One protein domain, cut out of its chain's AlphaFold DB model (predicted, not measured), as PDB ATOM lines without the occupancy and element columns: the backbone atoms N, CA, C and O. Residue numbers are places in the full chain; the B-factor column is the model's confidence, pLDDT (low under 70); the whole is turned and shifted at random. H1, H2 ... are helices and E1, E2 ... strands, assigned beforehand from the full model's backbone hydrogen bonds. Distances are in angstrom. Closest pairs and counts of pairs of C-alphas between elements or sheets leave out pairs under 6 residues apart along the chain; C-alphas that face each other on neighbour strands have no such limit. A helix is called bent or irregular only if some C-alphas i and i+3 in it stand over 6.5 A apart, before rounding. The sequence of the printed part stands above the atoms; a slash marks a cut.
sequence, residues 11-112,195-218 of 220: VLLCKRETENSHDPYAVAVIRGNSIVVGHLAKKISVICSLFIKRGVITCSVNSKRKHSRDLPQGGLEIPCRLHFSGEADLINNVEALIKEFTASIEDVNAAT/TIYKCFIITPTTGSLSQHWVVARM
ATOM      1  N   VAL A  11     -18.420 -22.359  39.952       91.69
ATOM      2  CA  VAL A  11     -18.750 -22.520  38.530       91.69
ATOM      3  C   VAL A  11     -18.972 -23.996  38.223       91.69
ATOM      4  O   VAL A  11     -18.081 -24.826  38.381       91.69
ATOM      5  N   LEU A  12     -20.178 -24.313  37.764       92.69
ATOM      6  CA  LEU A  12     -20.649 -25.659  37.467       92.69
ATOM      7  C   LEU A  12     -20.881 -25.832  35.966       92.69
ATOM      8  O   LEU A  12     -21.165 -24.869  35.254       92.69
ATOM      9  N   LEU A  13     -20.794 -27.063  35.471       94.81
ATOM     10  CA  LEU A  13     -21.045 -27.363  34.061       94.81
ATOM     11  C   LEU A  13     -22.519 -27.716  33.852       94.81
ATOM     12  O   LEU A  13     -23.073 -28.514  34.600       94.81
ATOM     13  N   CYS A  14     -23.151 -27.190  32.809       94.56
ATOM     14  CA  CYS A  14     -24.482 -27.631  32.405       94.56
ATOM     15  C   CYS A  14     -24.377 -28.728  31.341       94.56
ATOM     16  O   CYS A  14     -23.673 -28.575  30.343       94.56
ATOM     17  N   LYS A  15     -25.120 -29.819  31.518       95.12
ATOM     18  CA  LYS A  15     -25.164 -30.945  30.585       95.12
ATOM     19  C   LYS A  15     -26.601 -31.344  30.306       95.12
ATOM     20  O   LYS A  15     -27.437 -31.404  31.201       95.12
ATOM     21  N   ARG A  16     -26.883 -31.644  29.044       95.12
ATOM     22  CA  ARG A  16     -28.184 -32.156  28.625       95.12
ATOM     23  C   ARG A  16     -28.380 -33.592  29.121       95.12
ATOM     24  O   ARG A  16     -27.506 -34.432  28.915       95.12
ATOM     25  N   GLU A  17     -29.540 -33.876  29.703       92.19
ATOM     26  CA  GLU A  17     -29.981 -35.228  30.053       92.19
ATOM     27  C   GLU A  17     -30.947 -35.746  28.986       92.19
ATOM     28  O   GLU A  17     -32.123 -35.397  28.962       92.19
ATOM     29  N   THR A  18     -30.457 -36.582  28.074       89.56
ATOM     30  CA  THR A  18     -31.287 -37.140  26.993       89.56
ATOM     31  C   THR A  18     -32.219 -38.257  27.448       89.56
ATOM     32  O   THR A  18     -33.163 -38.581  26.738       89.56
ATOM     33  N   GLU A  19     -31.963 -38.836  28.620       88.00
ATOM     34  CA  GLU A  19     -32.684 -39.997  29.158       88.00
ATOM     35  C   GLU A  19     -33.730 -39.614  30.218       88.00
ATOM     36  O   GLU A  19     -34.332 -40.477  30.855       88.00
ATOM     37  N   ASN A  20     -33.967 -38.317  30.432       83.12
ATOM     38  CA  ASN A  20     -34.927 -37.860  31.428       83.12
ATOM     39  C   ASN A  20     -36.368 -38.098  30.941       83.12
ATOM     40  O   ASN A  20     -36.855 -37.435  30.026       83.12
ATOM     41  N   SER A  21     -37.066 -39.040  31.579       82.88
ATOM     42  CA  SER A  21     -38.429 -39.452  31.212       82.88
ATOM     43  C   SER A  21     -39.498 -38.380  31.448       82.88
ATOM     44  O   SER A  21     -40.587 -38.463  30.882       82.88
ATOM     45  N   HIS A  22     -39.213 -37.372  32.278       79.56
ATOM     46  CA  HIS A  22     -40.166 -36.317  32.630       79.56
ATOM     47  C   HIS A  22     -40.003 -35.050  31.786       79.56
ATOM     48  O   HIS A  22     -40.942 -34.254  31.680       79.56
ATOM     49  N   ASP A  23     -38.808 -34.829  31.238       81.94
ATOM     50  CA  ASP A  23     -38.491 -33.659  30.428       81.94
ATOM     51  C   ASP A  23     -37.371 -33.974  29.415       81.94
ATOM     52  O   ASP A  23     -36.202 -34.032  29.798       81.94
ATOM     53  N   PRO A  24     -37.684 -34.126  28.111       89.50
ATOM     54  CA  PRO A  24     -36.692 -34.458  27.079       89.50
ATOM     55  C   PRO A  24     -35.679 -33.329  26.802       89.50
ATOM     56  O   PRO A  24     -34.718 -33.506  26.035       89.50
ATOM     57  N   TYR A  25     -35.906 -32.155  27.394       91.00
ATOM     58  CA  TYR A  25     -35.021 -31.001  27.334       91.00
ATOM     59  C   TYR A  25     -34.346 -30.705  28.675       91.00
ATOM     60  O   TYR A  25     -33.743 -29.643  28.826       91.00
ATOM     61  N   ALA A  26     -34.406 -31.634  29.635       90.75
ATOM     62  CA  ALA A  26     -33.754 -31.476  30.923       90.75
ATOM     63  C   ALA A  26     -32.261 -31.149  30.758       90.75
ATOM     64  O   ALA A  26     -31.514 -31.806  30.024       90.75
ATOM     65  N   VAL A  27     -31.823 -30.120  31.480       93.25
ATOM     66  CA  VAL A  27     -30.415 -29.735  31.578       93.25
ATOM     67  C   VAL A  27     -30.008 -29.833  33.037       93.25
ATOM     68  O   VAL A  27     -30.500 -29.068  33.868       93.25
ATOM     69  N   ALA A  28     -29.125 -30.779  33.336       92.00
ATOM     70  CA  ALA A  28     -28.514 -30.948  34.642       92.00
ATOM     71  C   ALA A  28     -27.350 -29.973  34.826       92.00
ATOM     72  O   ALA A  28     -26.590 -29.698  33.900       92.00
ATOM     73  N   VAL A  29     -27.191 -29.484  36.048       91.62
ATOM     74  CA  VAL A  29     -26.035 -28.730  36.522       91.62
ATOM     75  C   VAL A  29     -25.150 -29.709  37.283       91.62
ATOM     76  O   VAL A  29     -25.588 -30.320  38.256       91.62
ATOM     77  N   ILE A  30     -23.919 -29.893  36.821       91.56
ATOM     78  CA  ILE A  30     -23.002 -30.941  37.263       91.56
ATOM     79  C   ILE A  30     -21.783 -30.317  37.941       91.56
ATOM     80  O   ILE A  30     -21.168 -29.384  37.419       91.56
ATOM     81  N   ARG A  31     -21.415 -30.879  39.095       89.44
ATOM     82  CA  ARG A  31     -20.148 -30.650  39.793       89.44
ATOM     83  C   ARG A  31     -19.174 -31.788  39.507       89.44
ATOM     84  O   ARG A  31     -19.514 -32.968  39.647       89.44
ATOM     85  N   GLY A  32     -17.937 -31.418  39.182       84.81
ATOM     86  CA  GLY A  32     -16.857 -32.368  38.927       84.81
ATOM     87  C   GLY A  32     -17.221 -33.354  37.817       84.81
ATOM     88  O   GLY A  32     -17.777 -32.969  36.791       84.81
ATOM     89  N   ASN A  33     -16.926 -34.637  38.034       79.25
ATOM     90  CA  ASN A  33     -17.006 -35.624  36.959       79.25
ATOM     91  C   ASN A  33     -18.418 -36.158  36.684       79.25
ATOM     92  O   ASN A  33     -18.630 -36.659  35.583       79.25
ATOM     93  N   SER A  34     -19.373 -36.096  37.628       82.69
ATOM     94  CA  SER A  34     -20.744 -36.631  37.428       82.69
ATOM     95  C   SER A  34     -21.776 -36.254  38.506       82.69
ATOM     96  O   SER A  34     -22.892 -36.766  38.470       82.69
ATOM     97  N   ILE A  35     -21.461 -35.404  39.492       87.62
ATOM     98  CA  ILE A  35     -22.404 -35.144  40.593       87.62
ATOM     99  C   ILE A  35     -23.446 -34.127  40.132       87.62
ATOM    100  O   ILE A  35     -23.115 -32.967  39.897       87.62
ATOM    101  N   VAL A  36     -24.709 -34.540  40.028       87.56
ATOM    102  CA  VAL A  36     -25.810 -33.634  39.684       87.56
ATOM    103  C   VAL A  36     -26.169 -32.780  40.899       87.56
ATOM    104  O   VAL A  36     -26.632 -33.274  41.923       87.56
ATOM    105  N   VAL A  37     -25.953 -31.476  40.760       85.25
ATOM    106  CA  VAL A  37     -26.269 -30.431  41.744       85.25
ATOM    107  C   VAL A  37     -27.671 -29.869  41.499       85.25
ATOM    108  O   VAL A  37     -28.163 -29.074  42.279       85.25
ATOM    109  N   GLY A  38     -28.348 -30.253  40.426       86.44
ATOM    110  CA  GLY A  38     -29.722 -29.852  40.145       86.44
ATOM    111  C   GLY A  38     -29.973 -29.736  38.656       86.44
ATOM    112  O   GLY A  38     -29.159 -30.164  37.845       86.44
ATOM    113  N   HIS A  39     -31.089 -29.123  38.299       87.62
ATOM    114  CA  HIS A  39     -31.550 -28.953  36.931       87.62
ATOM    115  C   HIS A  39     -31.933 -27.504  36.680       87.62
ATOM    116  O   HIS A  39     -32.422 -26.813  37.573       87.62
ATOM    117  N   LEU A  40     -31.745 -27.033  35.453       88.50
ATOM    118  CA  LEU A  40     -32.278 -25.737  35.051       88.50
ATOM    119  C   LEU A  40     -33.810 -25.762  35.068       88.50
ATOM    120  O   LEU A  40     -34.440 -26.799  34.849       88.50
ATOM    121  N   ALA A  41     -34.420 -24.602  35.307       83.75
ATOM    122  CA  ALA A  41     -35.866 -24.464  35.229       83.75
ATOM    123  C   ALA A  41     -36.391 -24.892  33.845       83.75
ATOM    124  O   ALA A  41     -35.824 -24.538  32.810       83.75
ATOM    125  N   LYS A  42     -37.524 -25.606  33.826       79.88
ATOM    126  CA  LYS A  42     -38.107 -26.204  32.612       79.88
ATOM    127  C   LYS A  42     -38.234 -25.209  31.452       79.88
ATOM    128  O   LYS A  42     -37.850 -25.525  30.330       79.88
ATOM    129  N   LYS A  43     -38.685 -23.984  31.740       80.19
ATOM    130  CA  LYS A  43     -38.870 -22.908  30.750       80.19
ATOM    131  C   LYS A  43     -37.593 -22.589  29.961       80.19
ATOM    132  O   LYS A  43     -37.646 -22.505  28.742       80.19
ATOM    133  N   ILE A  44     -36.446 -22.469  30.634       84.44
ATOM    134  CA  ILE A  44     -35.171 -22.150  29.972       84.44
ATOM    135  C   ILE A  44     -34.394 -23.393  29.522       84.44
ATOM    136  O   ILE A  44     -33.538 -23.313  28.640       84.44
ATOM    137  N   SER A  45     -34.710 -24.555  30.102       88.31
ATOM    138  CA  SER A  45     -34.048 -25.822  29.786       88.31
ATOM    139  C   SER A  45     -34.150 -26.185  28.301       88.31
ATOM    140  O   SER A  45     -33.169 -26.656  27.741       88.31
ATOM    141  N   VAL A  46     -35.258 -25.846  27.628       89.38
ATOM    142  CA  VAL A  46     -35.454 -26.072  26.185       89.38
ATOM    143  C   VAL A  46     -34.385 -25.365  25.354       89.38
ATOM    144  O   VAL A  46     -33.675 -26.009  24.577       89.38
ATOM    145  N   ILE A  47     -34.221 -24.057  25.565       90.25
ATOM    146  CA  ILE A  47     -33.245 -23.229  24.845       90.25
ATOM    147  C   ILE A  47     -31.822 -23.716  25.154       90.25
ATOM    148  O   ILE A  47     -31.024 -23.954  24.246       90.25
ATOM    149  N   CYS A  48     -31.523 -23.956  26.434       92.62
ATOM    150  CA  CYS A  48     -30.207 -24.427  26.871       92.62
ATOM    151  C   CYS A  48     -29.861 -25.809  26.301       92.62
ATOM    152  O   CYS A  48     -28.747 -26.029  25.834       92.62
ATOM    153  N   SER A  49     -30.815 -26.739  26.297       93.50
ATOM    154  CA  SER A  49     -30.657 -28.093  25.763       93.50
ATOM    155  C   SER A  49     -30.334 -28.073  24.268       93.50
ATOM    156  O   SER A  49     -29.526 -28.876  23.800       93.50
ATOM    157  N   LEU A  50     -30.954 -27.167  23.504       91.44
ATOM    158  CA  LEU A  50     -30.645 -26.997  22.085       91.44
ATOM    159  C   LEU A  50     -29.250 -26.401  21.875       91.44
ATOM    160  O   LEU A  50     -28.499 -26.931  21.058       91.44
ATOM    161  N   PHE A  51     -28.881 -25.374  22.644       91.81
ATOM    162  CA  PHE A  51     -27.556 -24.756  22.570       91.81
ATOM    163  C   PHE A  51     -26.431 -25.744  22.907       91.81
ATOM    164  O   PHE A  51     -25.453 -25.831  22.167       91.81
ATOM    165  N   ILE A  52     -26.591 -26.560  23.957       94.81
ATOM    166  CA  ILE A  52     -25.585 -27.543  24.411       94.81
ATOM    167  C   ILE A  52     -25.201 -28.556  23.318       94.81
ATOM    168  O   ILE A  52     -24.124 -29.140  23.365       94.81
ATOM    169  N   LYS A  53     -26.036 -28.761  22.290       92.62
ATOM    170  CA  LYS A  53     -25.674 -29.629  21.155       92.62
ATOM    171  C   LYS A  53     -24.447 -29.130  20.382       92.62
ATOM    172  O   LYS A  53     -23.806 -29.936  19.717       92.62
ATOM    173  N   ARG A  54     -24.174 -27.821  20.404       91.94
ATOM    174  CA  ARG A  54     -23.091 -27.171  19.640       91.94
ATOM    175  C   ARG A  54     -22.252 -26.187  20.461       91.94
ATOM    176  O   ARG A  54     -21.255 -25.686  19.956       91.94
ATOM    177  N   GLY A  55     -22.641 -25.907  21.699       92.06
ATOM    178  CA  GLY A  55     -21.957 -24.984  22.596       92.06
ATOM    179  C   GLY A  55     -21.832 -25.537  24.011       92.06
ATOM    180  O   GLY A  55     -22.273 -26.642  24.322       92.06
ATOM    181  N   VAL A  56     -21.232 -24.739  24.884       94.00
ATOM    182  CA  VAL A  56     -20.992 -25.058  26.289       94.00
ATOM    183  C   VAL A  56     -21.703 -24.034  27.157       94.00
ATOM    184  O   VAL A  56     -21.601 -22.830  26.928       94.00
ATOM    185  N   ILE A  57     -22.416 -24.512  28.174       94.12
ATOM    186  CA  ILE A  57     -23.032 -23.651  29.180       94.12
ATOM    187  C   ILE A  57     -22.371 -23.947  30.519       94.12
ATOM    188  O   ILE A  57     -22.328 -25.099  30.953       94.12
ATOM    189  N   THR A  58     -21.888 -22.906  31.186       93.88
ATOM    190  CA  THR A  58     -21.493 -22.983  32.595       93.88
ATOM    191  C   THR A  58     -22.458 -22.180  33.456       93.88
ATOM    192  O   THR A  58     -23.160 -21.290  32.982       93.88
ATOM    193  N   CYS A  59     -22.546 -22.545  34.725       91.94
ATOM    194  CA  CYS A  59     -23.492 -22.031  35.694       91.94
ATOM    195  C   CYS A  59     -22.698 -21.542  36.903       91.94
ATOM    196  O   CYS A  59     -22.184 -22.361  37.660       91.94
ATOM    197  N   SER A  60     -22.560 -20.228  37.078       89.94
ATOM    198  CA  SER A  60     -21.953 -19.679  38.289       89.94
ATOM    199  C   SER A  60     -23.018 -19.532  39.363       89.94
ATOM    200  O   SER A  60     -24.019 -18.852  39.155       89.94
ATOM    201  N   VAL A  61     -22.835 -20.172  40.507       86.81
ATOM    202  CA  VAL A  61     -23.679 -19.978  41.683       86.81
ATOM    203  C   VAL A  61     -23.361 -18.607  42.253       86.81
ATOM    204  O   VAL A  61     -22.200 -18.266  42.438       86.81
ATOM    205  N   ASN A  62     -24.387 -17.811  42.518       78.31
ATOM    206  CA  ASN A  62     -24.181 -16.417  42.901       78.31
ATOM    207  C   ASN A  62     -24.662 -16.112  44.332       78.31
ATOM    208  O   ASN A  62     -24.487 -14.996  44.816       78.31
ATOM    209  N   SER A  63     -25.448 -17.008  44.947       76.94
ATOM    210  CA  SER A  63     -25.914 -16.834  46.328       76.94
ATOM    211  C   SER A  63     -26.354 -18.152  46.951       76.94
ATOM    212  O   SER A  63     -26.490 -19.179  46.285       76.94
ATOM    213  N   LYS A  64     -26.640 -18.086  48.253       77.12
ATOM    214  CA  LYS A  64     -27.198 -19.190  49.034       77.12
ATOM    215  C   LYS A  64     -28.549 -19.655  48.482       77.12
ATOM    216  O   LYS A  64     -29.315 -18.877  47.913       77.12
ATOM    217  N   ARG A  65     -28.853 -20.929  48.743       75.19
ATOM    218  CA  ARG A  65     -30.164 -21.550  48.504       75.19
ATOM    219  C   ARG A  65     -31.289 -20.679  49.066       75.19
ATOM    220  O   ARG A  65     -31.225 -20.237  50.213       75.19
ATOM    221  N   LYS A  66     -32.331 -20.484  48.269       73.81
ATOM    222  CA  LYS A  66     -33.566 -19.794  48.636       73.81
ATOM    223  C   LYS A  66     -34.734 -20.760  48.509       73.81
ATOM    224  O   LYS A  66     -34.684 -21.711  47.732       73.81
ATOM    225  N   HIS A  67     -35.777 -20.527  49.294       66.06
ATOM    226  CA  HIS A  67     -37.018 -21.267  49.134       66.06
ATOM    227  C   HIS A  67     -37.743 -20.755  47.885       66.06
ATOM    228  O   HIS A  67     -37.997 -19.554  47.771       66.06
ATOM    229  N   SER A  68     -38.064 -21.667  46.972       64.62
ATOM    230  CA  SER A  68     -38.914 -21.413  45.814       64.62
ATOM    231  C   SER A  68     -40.256 -20.883  46.290       64.62
ATOM    232  O   SER A  68     -40.901 -21.500  47.143       64.62
ATOM    233  N   ARG A  69     -40.673 -19.735  45.765       57.56
ATOM    234  CA  ARG A  69     -42.026 -19.208  45.994       57.56
ATOM    235  C   ARG A  69     -43.020 -19.723  44.952       57.56
ATOM    236  O   ARG A  69     -44.221 -19.628  45.176       57.56
ATOM    237  N   ASP A  70     -42.513 -20.323  43.878       50.25
ATOM    238  CA  ASP A  70     -43.283 -20.695  42.690       50.25
ATOM    239  C   ASP A  70     -43.834 -22.127  42.760       50.25
ATOM    240  O   ASP A  70     -44.655 -22.531  41.937       50.25
ATOM    241  N   LEU A  71     -43.390 -22.921  43.741       50.12
ATOM    242  CA  LEU A  71     -43.880 -24.277  43.975       50.12
ATOM    243  C   LEU A  71     -44.763 -24.313  45.228       50.12
ATOM    244  O   LEU A  71     -44.254 -24.073  46.325       50.12
ATOM    245  N   PRO A  72     -46.048 -24.693  45.110       45.06
ATOM    246  CA  PRO A  72     -46.945 -24.791  46.260       45.06
ATOM    247  C   PRO A  72     -46.463 -25.761  47.344       45.06
ATOM    248  O   PRO A  72     -46.731 -25.563  48.523       45.06
ATOM    249  N   GLN A  73     -45.741 -26.808  46.942       49.56
ATOM    250  CA  GLN A  73     -45.133 -27.794  47.836       49.56
ATOM    251  C   GLN A  73     -43.860 -27.300  48.545       49.56
ATOM    252  O   GLN A  73     -43.336 -28.000  49.407       49.56
ATOM    253  N   GLY A  74     -43.346 -26.124  48.176       56.34
ATOM    254  CA  GLY A  74     -42.022 -25.663  48.573       56.34
ATOM    255  C   GLY A  74     -40.890 -26.433  47.886       56.34
ATOM    256  O   GLY A  74     -41.003 -27.606  47.530       56.34
ATOM    257  N   GLY A  75     -39.783 -25.743  47.632       65.19
ATOM    258  CA  GLY A  75     -38.597 -26.304  46.987       65.19
ATOM    259  C   GLY A  75     -37.380 -25.440  47.279       65.19
ATOM    260  O   GLY A  75     -37.530 -24.280  47.652       65.19
ATOM    261  N   LEU A  76     -36.174 -25.990  47.139       71.38
ATOM    262  CA  LEU A  76     -34.940 -25.219  47.285       71.38
ATOM    263  C   LEU A  76     -34.351 -24.910  45.915       71.38
ATOM    264  O   LEU A  76     -34.158 -25.784  45.070       71.38
ATOM    265  N   GLU A  77     -34.070 -23.634  45.734       78.31
ATOM    266  CA  GLU A  77     -33.644 -23.026  44.492       78.31
ATOM    267  C   GLU A  77     -32.330 -22.301  44.718       78.31
ATOM    268  O   GLU A  77     -32.123 -21.663  45.751       78.31
ATOM    269  N   ILE A  78     -31.417 -22.422  43.761       81.00
ATOM    270  CA  ILE A  78     -30.111 -21.777  43.842       81.00
ATOM    271  C   ILE A  78     -30.028 -20.716  42.759       81.00
ATOM    272  O   ILE A  78     -30.020 -21.068  41.578       81.00
ATOM    273  N   PRO A  79     -29.947 -19.435  43.147       83.31
ATOM    274  CA  PRO A  79     -29.672 -18.361  42.215       83.31
ATOM    275  C   PRO A  79     -28.267 -18.502  41.602       83.31
ATOM    276  O   PRO A  79     -27.264 -18.583  42.313       83.31
ATOM    277  N   CYS A  80     -28.191 -18.484  40.281       85.25
ATOM    278  CA  CYS A  80     -27.004 -18.692  39.471       85.25
ATOM    279  C   CYS A  80     -26.966 -17.746  38.259       85.25
ATOM    280  O   CYS A  80     -27.879 -16.964  38.032       85.25
ATOM    281  N   ARG A  81     -25.891 -17.744  37.481       88.00
ATOM    282  CA  ARG A  81     -25.775 -17.059  36.186       88.00
ATOM    283  C   ARG A  81     -25.334 -18.086  35.162       88.00
ATOM    284  O   ARG A  81     -24.424 -18.866  35.430       88.00
ATOM    285  N   LEU A  82     -25.980 -18.079  34.003       90.50
ATOM    286  CA  LEU A  82     -25.601 -18.942  32.894       90.50
ATOM    287  C   LEU A  82     -24.641 -18.195  31.976       90.50
ATOM    288  O   LEU A  82     -24.938 -17.088  31.536       90.50
ATOM    289  N   HIS A  83     -23.516 -18.829  31.672       91.06
ATOM    290  CA  HIS A  83     -22.515 -18.331  30.739       91.06
ATOM    291  C   HIS A  83     -22.505 -19.242  29.521       91.06
ATOM    292  O   HIS A  83     -22.229 -20.438  29.637       91.06
ATOM    293  N   PHE A  84     -22.823 -18.669  28.367       92.00
ATOM    294  CA  PHE A  84     -22.880 -19.365  27.089       92.00
ATOM    295  C   PHE A  84     -21.558 -19.152  26.355       92.00
ATOM    296  O   PHE A  84     -21.129 -18.018  26.160       92.00
ATOM    297  N   SER A  85     -20.914 -20.239  25.947       90.25
ATOM    298  CA  SER A  85     -19.684 -20.218  25.162       90.25
ATOM    299  C   SER A  85     -19.853 -21.105  23.933       90.25
ATOM    300  O   SER A  85     -20.358 -22.223  24.029       90.25
ATOM    301  N   GLY A  86     -19.480 -20.599  22.765       89.81
ATOM    302  CA  GLY A  86     -19.676 -21.281  21.494       89.81
ATOM    303  C   GLY A  86     -19.519 -20.325  20.318       89.81
ATOM    304  O   GLY A  86     -18.966 -19.236  20.456       89.81
ATOM    305  N   GLU A  87     -20.016 -20.749  19.164       87.94
ATOM    306  CA  GLU A  87     -20.030 -19.948  17.941       87.94
ATOM    307  C   GLU A  87     -20.906 -18.692  18.092       87.94
ATOM    308  O   GLU A  87     -21.984 -18.748  18.689       87.94
ATOM    309  N   ALA A  88     -20.458 -17.563  17.534       85.56
ATOM    310  CA  ALA A  88     -21.142 -16.276  17.671       85.56
ATOM    311  C   ALA A  88     -22.589 -16.326  17.151       85.56
ATOM    312  O   ALA A  88     -23.500 -15.857  17.830       85.56
ATOM    313  N   ASP A  89     -22.822 -16.975  16.009       84.44
ATOM    314  CA  ASP A  89     -24.162 -17.119  15.428       84.44
ATOM    315  C   ASP A  89     -25.099 -17.924  16.338       84.44
ATOM    316  O   ASP A  89     -26.270 -17.584  16.510       84.44
ATOM    317  N   LEU A  90     -24.580 -18.972  16.983       81.56
ATOM    318  CA  LEU A  90     -25.328 -19.775  17.950       81.56
ATOM    319  C   LEU A  90     -25.717 -18.937  19.179       81.56
ATOM    320  O   LEU A  90     -26.849 -19.026  19.653       81.56
ATOM    321  N   ILE A  91     -24.786 -18.120  19.681       83.88
ATOM    322  CA  ILE A  91     -25.010 -17.228  20.826       83.88
ATOM    323  C   ILE A  91     -26.057 -16.163  20.479       83.88
ATOM    324  O   ILE A  91     -27.012 -15.991  21.236       83.88
ATOM    325  N   ASN A  92     -25.938 -15.521  19.315       82.19
ATOM    326  CA  ASN A  92     -26.882 -14.505  18.842       82.19
ATOM    327  C   ASN A  92     -28.303 -15.071  18.693       82.19
ATOM    328  O   ASN A  92     -29.278 -14.433  19.091       82.19
ATOM    329  N   ASN A  93     -28.432 -16.297  18.176       85.38
ATOM    330  CA  ASN A  93     -29.724 -16.974  18.057       85.38
ATOM    331  C   ASN A  93     -30.364 -17.240  19.425       85.38
ATOM    332  O   ASN A  93     -31.562 -17.026  19.605       85.38
ATOM    333  N   VAL A  94     -29.577 -17.690  20.405       85.00
ATOM    334  CA  VAL A  94     -30.078 -17.872  21.775       85.00
ATOM    335  C   VAL A  94     -30.472 -16.540  22.399       85.00
ATOM    336  O   VAL A  94     -31.491 -16.473  23.085       85.00
ATOM    337  N   GLU A  95     -29.723 -15.472  22.137       84.69
ATOM    338  CA  GLU A  95     -30.065 -14.137  22.616       84.69
ATOM    339  C   GLU A  95     -31.402 -13.645  22.069       84.69
ATOM    340  O   GLU A  95     -32.229 -13.159  22.841       84.69
ATOM    341  N   ALA A  96     -31.650 -13.830  20.773       83.06
ATOM    342  CA  ALA A  96     -32.933 -13.506  20.161       83.06
ATOM    343  C   ALA A  96     -34.089 -14.295  20.803       83.06
ATOM    344  O   ALA A  96     -35.081 -13.696  21.218       83.06
ATOM    345  N   LEU A  97     -33.926 -15.613  20.976       83.44
ATOM    346  CA  LEU A  97     -34.944 -16.478  21.584       83.44
ATOM    347  C   LEU A  97     -35.251 -16.098  23.035       83.44
ATOM    348  O   LEU A  97     -36.408 -16.101  23.450       83.44
ATOM    349  N   ILE A  98     -34.225 -15.771  23.824       82.75
ATOM    350  CA  ILE A  98     -34.417 -15.353  25.216       82.75
ATOM    351  C   ILE A  98     -35.132 -14.001  25.275       82.75
ATOM    352  O   ILE A  98     -36.036 -13.849  26.093       82.75
ATOM    353  N   LYS A  99     -34.778 -13.044  24.405       82.12
ATOM    354  CA  LYS A  99     -35.444 -11.731  24.333       82.12
ATOM    355  C   LYS A  99     -36.927 -11.867  23.999       82.12
ATOM    356  O   LYS A  99     -37.760 -11.311  24.715       82.12
ATOM    357  N   GLU A 100     -37.254 -12.642  22.967       80.44
ATOM    358  CA  GLU A 100     -38.638 -12.930  22.573       80.44
ATOM    359  C   GLU A 100     -39.414 -13.589  23.722       80.44
ATOM    360  O   GLU A 100     -40.500 -13.143  24.096       80.44
ATOM    361  N   PHE A 101     -38.804 -14.590  24.362       75.81
ATOM    362  CA  PHE A 101     -39.394 -15.264  25.510       75.81
ATOM    363  C   PHE A 101     -39.670 -14.297  26.670       75.81
ATOM    364  O   PHE A 101     -40.741 -14.352  27.272       75.81
ATOM    365  N   THR A 102     -38.750 -13.379  26.976       70.69
ATOM    366  CA  THR A 102     -38.957 -12.394  28.046       70.69
ATOM    367  C   THR A 102     -40.031 -11.364  27.725       70.69
ATOM    368  O   THR A 102     -40.810 -11.042  28.617       70.69
ATOM    369  N   ALA A 103     -40.122 -10.895  26.478       73.44
ATOM    370  CA  ALA A 103     -41.149  -9.938  26.067       73.44
ATOM    371  C   ALA A 103     -42.559 -10.508  26.289       73.44
ATOM    372  O   ALA A 103     -43.399  -9.860  26.906       73.44
ATOM    373  N   SER A 104     -42.766 -11.784  25.938       67.62
ATOM    374  CA  SER A 104     -44.050 -12.468  26.146       67.62
ATOM    375  C   SER A 104     -44.483 -12.577  27.616       67.62
ATOM    376  O   SER A 104     -45.666 -12.734  27.903       67.62
ATOM    377  N   ILE A 105     -43.542 -12.503  28.566       65.06
ATOM    378  CA  ILE A 105     -43.845 -12.553  30.003       65.06
ATOM    379  C   ILE A 105     -44.277 -11.173  30.513       65.06
ATOM    380  O   ILE A 105     -45.071 -11.086  31.447       65.06
ATOM    381  N   GLU A 106     -43.759 -10.091  29.931       62.81
ATOM    382  CA  GLU A 106     -44.087  -8.729  30.360       62.81
ATOM    383  C   GLU A 106     -45.506  -8.326  29.948       62.81
ATOM    384  O   GLU A 106     -46.221  -7.747  30.767       62.81
ATOM    385  N   ASP A 107     -45.952  -8.733  28.758       57.00
ATOM    386  CA  ASP A 107     -47.309  -8.457  28.263       57.00
ATOM    387  C   ASP A 107     -48.397  -9.099  29.140       57.00
ATOM    388  O   ASP A 107     -49.452  -8.512  29.377       57.00
ATOM    389  N   VAL A 108     -48.119 -10.285  29.692       56.56
ATOM    390  CA  VAL A 108     -49.041 -10.992  30.597       56.56
ATOM    391  C   VAL A 108     -49.160 -10.282  31.946       56.56
ATOM    392  O   VAL A 108     -50.242 -10.263  32.524       56.56
ATOM    393  N   ASN A 109     -48.077  -9.676  32.442       51.53
ATOM    394  CA  ASN A 109     -48.088  -8.982  33.732       51.53
ATOM    395  C   ASN A 109     -48.719  -7.584  33.639       51.53
ATOM    396  O   ASN A 109     -49.381  -7.151  34.579       51.53
ATOM    397  N   ALA A 110     -48.548  -6.890  32.510       49.38
ATOM    398  CA  ALA A 110     -49.149  -5.574  32.288       49.38
ATOM    399  C   ALA A 110     -50.687  -5.632  32.212       49.38
ATOM    400  O   ALA A 110     -51.357  -4.698  32.639       49.38
ATOM    401  N   ALA A 111     -51.256  -6.744  31.734       51.75
ATOM    402  CA  ALA A 111     -52.705  -6.941  31.667       51.75
ATOM    403  C   ALA A 111     -53.374  -7.188  33.037       51.75
ATOM    404  O   ALA A 111     -54.598  -7.144  33.135       51.75
ATOM    405  N   THR A 112     -52.596  -7.456  34.090       51.31
ATOM    406  CA  THR A 112     -53.107  -7.817  35.426       51.31
ATOM    407  C   THR A 112     -53.062  -6.694  36.468       51.31
ATOM    408  O   THR A 112     -53.604  -6.885  37.552       51.31
ATOM    409  N   THR A 195     -46.527  -9.493  42.766       28.45
ATOM    410  CA  THR A 195     -45.330  -8.809  42.242       28.45
ATOM    411  C   THR A 195     -43.963  -9.199  42.828       28.45
ATOM    412  O   THR A 195     -43.787  -9.128  44.042       28.45
ATOM    413  N   ILE A 196     -42.971  -9.487  41.956       25.98
ATOM    414  CA  ILE A 196     -41.584  -8.933  41.951       25.98
ATOM    415  C   ILE A 196     -40.725  -9.563  40.808       25.98
ATOM    416  O   ILE A 196     -40.285 -10.702  40.895       25.98
ATOM    417  N   TYR A 197     -40.490  -8.728  39.779       27.09
ATOM    418  CA  TYR A 197     -39.330  -8.475  38.882       27.09
ATOM    419  C   TYR A 197     -38.731  -9.452  37.826       27.09
ATOM    420  O   TYR A 197     -38.419 -10.614  38.061       27.09
ATOM    421  N   LYS A 198     -38.491  -8.801  36.667       29.08
ATOM    422  CA  LYS A 198     -37.887  -9.105  35.349       29.08
ATOM    423  C   LYS A 198     -36.410  -9.600  35.304       29.08
ATOM    424  O   LYS A 198     -35.643  -9.329  36.222       29.08
ATOM    425  N   CYS A 199     -36.033 -10.165  34.132       28.98
ATOM    426  CA  CYS A 199     -34.762 -10.028  33.352       28.98
ATOM    427  C   CYS A 199     -33.831 -11.252  33.095       28.98
ATOM    428  O   CYS A 199     -33.422 -11.963  34.008       28.98
ATOM    429  N   PHE A 200     -33.377 -11.360  31.829       30.56
ATOM    430  CA  PHE A 200     -32.257 -12.160  31.282       30.56
ATOM    431  C   PHE A 200     -31.436 -11.296  30.295       30.56
ATOM    432  O   PHE A 200     -32.073 -10.637  29.481       30.56
ATOM    433  N   ILE A 201     -30.084 -11.337  30.292       28.36
ATOM    434  CA  ILE A 201     -29.207 -10.860  29.183       28.36
ATOM    435  C   ILE A 201     -27.888 -11.669  29.111       28.36
ATOM    436  O   ILE A 201     -27.285 -11.991  30.135       28.36
ATOM    437  N   ILE A 202     -27.468 -11.958  27.872       30.42
ATOM    438  CA  ILE A 202     -26.205 -12.556  27.401       30.42
ATOM    439  C   ILE A 202     -25.162 -11.452  27.180       30.42
ATOM    440  O   ILE A 202     -25.495 -10.415  26.618       30.42
ATOM    441  N   THR A 203     -23.904 -11.655  27.590       23.56
ATOM    442  CA  THR A 203     -22.812 -10.714  27.267       23.56
ATOM    443  C   THR A 203     -21.770 -11.365  26.355       23.56
ATOM    444  O   THR A 203     -21.193 -12.386  26.733       23.56
ATOM    445  N   PRO A 204     -21.479 -10.780  25.177       25.77
ATOM    446  CA  PRO A 204     -20.208 -10.983  24.500       25.77
ATOM    447  C   PRO A 204     -19.100 -10.240  25.263       25.77
ATOM    448  O   PRO A 204     -19.346  -9.267  25.979       25.77
ATOM    449  N   THR A 205     -17.864 -10.720  25.140       27.52
ATOM    450  CA  THR A 205     -16.663 -10.188  25.797       27.52
ATOM    451  C   THR A 205     -16.391  -8.723  25.434       27.52
ATOM    452  O   THR A 205     -15.623  -8.484  24.516       27.52
ATOM    453  N   THR A 206     -16.993  -7.767  26.154       28.92
ATOM    454  CA  THR A 206     -16.436  -6.451  26.549       28.92
ATOM    455  C   THR A 206     -17.486  -5.621  27.309       28.92
ATOM    456  O   THR A 206     -18.443  -5.150  26.714       28.92
ATOM    457  N   GLY A 207     -17.249  -5.390  28.609       28.20
ATOM    458  CA  GLY A 207     -17.632  -4.172  29.347       28.20
ATOM    459  C   GLY A 207     -19.111  -3.885  29.684       28.20
ATOM    460  O   GLY A 207     -19.875  -3.453  28.834       28.20
ATOM    461  N   SER A 208     -19.407  -3.891  30.997       28.02
ATOM    462  CA  SER A 208     -20.426  -3.086  31.719       28.02
ATOM    463  C   SER A 208     -21.719  -3.757  32.247       28.02
ATOM    464  O   SER A 208     -22.648  -4.092  31.523       28.02
ATOM    465  N   LEU A 209     -21.719  -3.882  33.585       32.19
ATOM    466  CA  LEU A 209     -22.738  -3.705  34.644       32.19
ATOM    467  C   LEU A 209     -24.253  -3.818  34.346       32.19
ATOM    468  O   LEU A 209     -24.937  -2.823  34.132       32.19
ATOM    469  N   SER A 210     -24.820  -5.003  34.601       25.55
ATOM    470  CA  SER A 210     -26.030  -5.185  35.434       25.55
ATOM    471  C   SER A 210     -26.187  -6.668  35.819       25.55
ATOM    472  O   SER A 210     -25.811  -7.559  35.063       25.55
ATOM    473  N   GLN A 211     -26.646  -6.955  37.043       27.02
ATOM    474  CA  GLN A 211     -26.547  -8.282  37.672       27.02
ATOM    475  C   GLN A 211     -27.919  -8.923  37.912       27.02
ATOM    476  O   GLN A 211     -28.639  -8.451  38.784       27.02
ATOM    477  N   HIS A 212     -28.245 -10.038  37.244       31.91
ATOM    478  CA  HIS A 212     -29.469 -10.813  37.529       31.91
ATOM    479  C   HIS A 212     -29.255 -12.344  37.458       31.91
ATOM    480  O   HIS A 212     -28.167 -12.800  37.096       31.91
ATOM    481  N   TRP A 213     -30.246 -13.123  37.919       30.58
ATOM    482  CA  TRP A 213     -30.087 -14.456  38.526       30.58
ATOM    483  C   TRP A 213     -31.027 -15.513  37.908       30.58
ATOM    484  O   TRP A 213     -32.203 -15.252  37.703       30.58
ATOM    485  N   VAL A 214     -30.524 -16.723  37.683       33.06
ATOM    486  CA  VAL A 214     -31.210 -17.922  37.178       33.06
ATOM    487  C   VAL A 214     -31.397 -18.904  38.322       33.06
ATOM    488  O   VAL A 214     -30.562 -18.990  39.201       33.06
ATOM    489  N   VAL A 215     -32.480 -19.659  38.344       33.56
ATOM    490  CA  VAL A 215     -32.732 -20.623  39.409       33.56
ATOM    491  C   VAL A 215     -32.424 -22.042  38.927       33.56
ATOM    492  O   VAL A 215     -33.058 -22.542  37.995       33.56
ATOM    493  N   ALA A 216     -31.469 -22.701  39.584       32.97
ATOM    494  CA  ALA A 216     -31.260 -24.141  39.473       32.97
ATOM    495  C   ALA A 216     -32.065 -24.878  40.558       32.97
ATOM    496  O   ALA A 216     -32.023 -24.519  41.739       32.97
ATOM    497  N   ARG A 217     -32.806 -25.911  40.149       33.50
ATOM    498  CA  ARG A 217     -33.711 -26.728  40.966       33.50
ATOM    499  C   ARG A 217     -33.021 -28.023  41.385       33.50
ATOM    500  O   ARG A 217     -32.662 -28.819  40.529       33.50
ATOM    501  N   MET A 218     -32.883 -28.287  42.681       27.97
ATOM    502  CA  MET A 218     -32.442 -29.604  43.169       27.97
ATOM    503  C   MET A 218     -33.631 -30.547  43.357       27.97
ATOM    504  O   MET A 218     -34.660 -30.139  43.898       27.97
TER     505      MET A 218
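What this domain is: This is residues 11 to 112 and 195 to 218 of the 220 residues of an uncharacterized protein of Amphimedon queenslandica (UniProt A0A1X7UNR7). A small closed barrel of six antiparallel strands has H1 packed across its outside, and the long helix H2 runs beside H1 with residues 90 to 98 and then on past it. The 126 printed residues hold, along the chain, E1 E2 E3 H1 E4 E5 H2 E6, a mixed class of helices and strands. The whole is compact, with a radius of gyration of the C-alphas of 14.8 A and spans of 44 by 39 by 28 A.

Where its parts are: E1, residues 11 to 16, begins at C-alpha 11 (-18.750, -22.520, 38.530) and is 16.7 A long. E2 is residues 27 to 31, E3 residues 35 to 40, H1 residues 42 to 52 and E4 residues 56 to 61. E5, residues 76 to 85, is 27.3 A long and bends by 51 degrees at residue 79. H2, residues 88 to 110, is 33.4 A long. E6, residues 214 to 217, ends at C-alpha 217 (-33.711, -26.728, 40.966).

How they stand to each other: E1, E2 and E3 form a meander, each strand the antiparallel neighbour of the one before, with N 15 and O 28 at 2.8 A and N 29 and O 38 at 2.8 A. E6 pairs with E3, N 39 and O 217 at 2.7 A, and with E5, N 80 and O 214 at 2.7 A. The hairpin E4 and E5 has N 81 and O 60 at 2.7 A; E4 and E1 close the ring, N 12 and O 59 at 2.8 A. H1, only just irregular with C-alphas 43 and 46 6.52 A apart, lies outside the barrel at a height over the sheet of 7.7 A, across the strands. H1 and H2 touch, closest at the C-alphas of Ile 47 and Val 94, 6.9 A, at a shallow tilt of 11 degrees, opposite ways. O i to N i+4 pairs are within hydrogen-bond range in 5 of 7 for H1 and 17 of 19 for H2.

The domain as a whole: The C-alphas farthest apart, Asn 33 and Ala 111, are 46.1 A apart. Residues 113 to 194 are not printed; C-alphas 112 and 195 are 10.4 A apart across the cut. The link E4 to E5 is long. Mean pLDDT of the printed part is 71.3, with residues 67 to 75, 104 to 112 and 195 to 218 under 70.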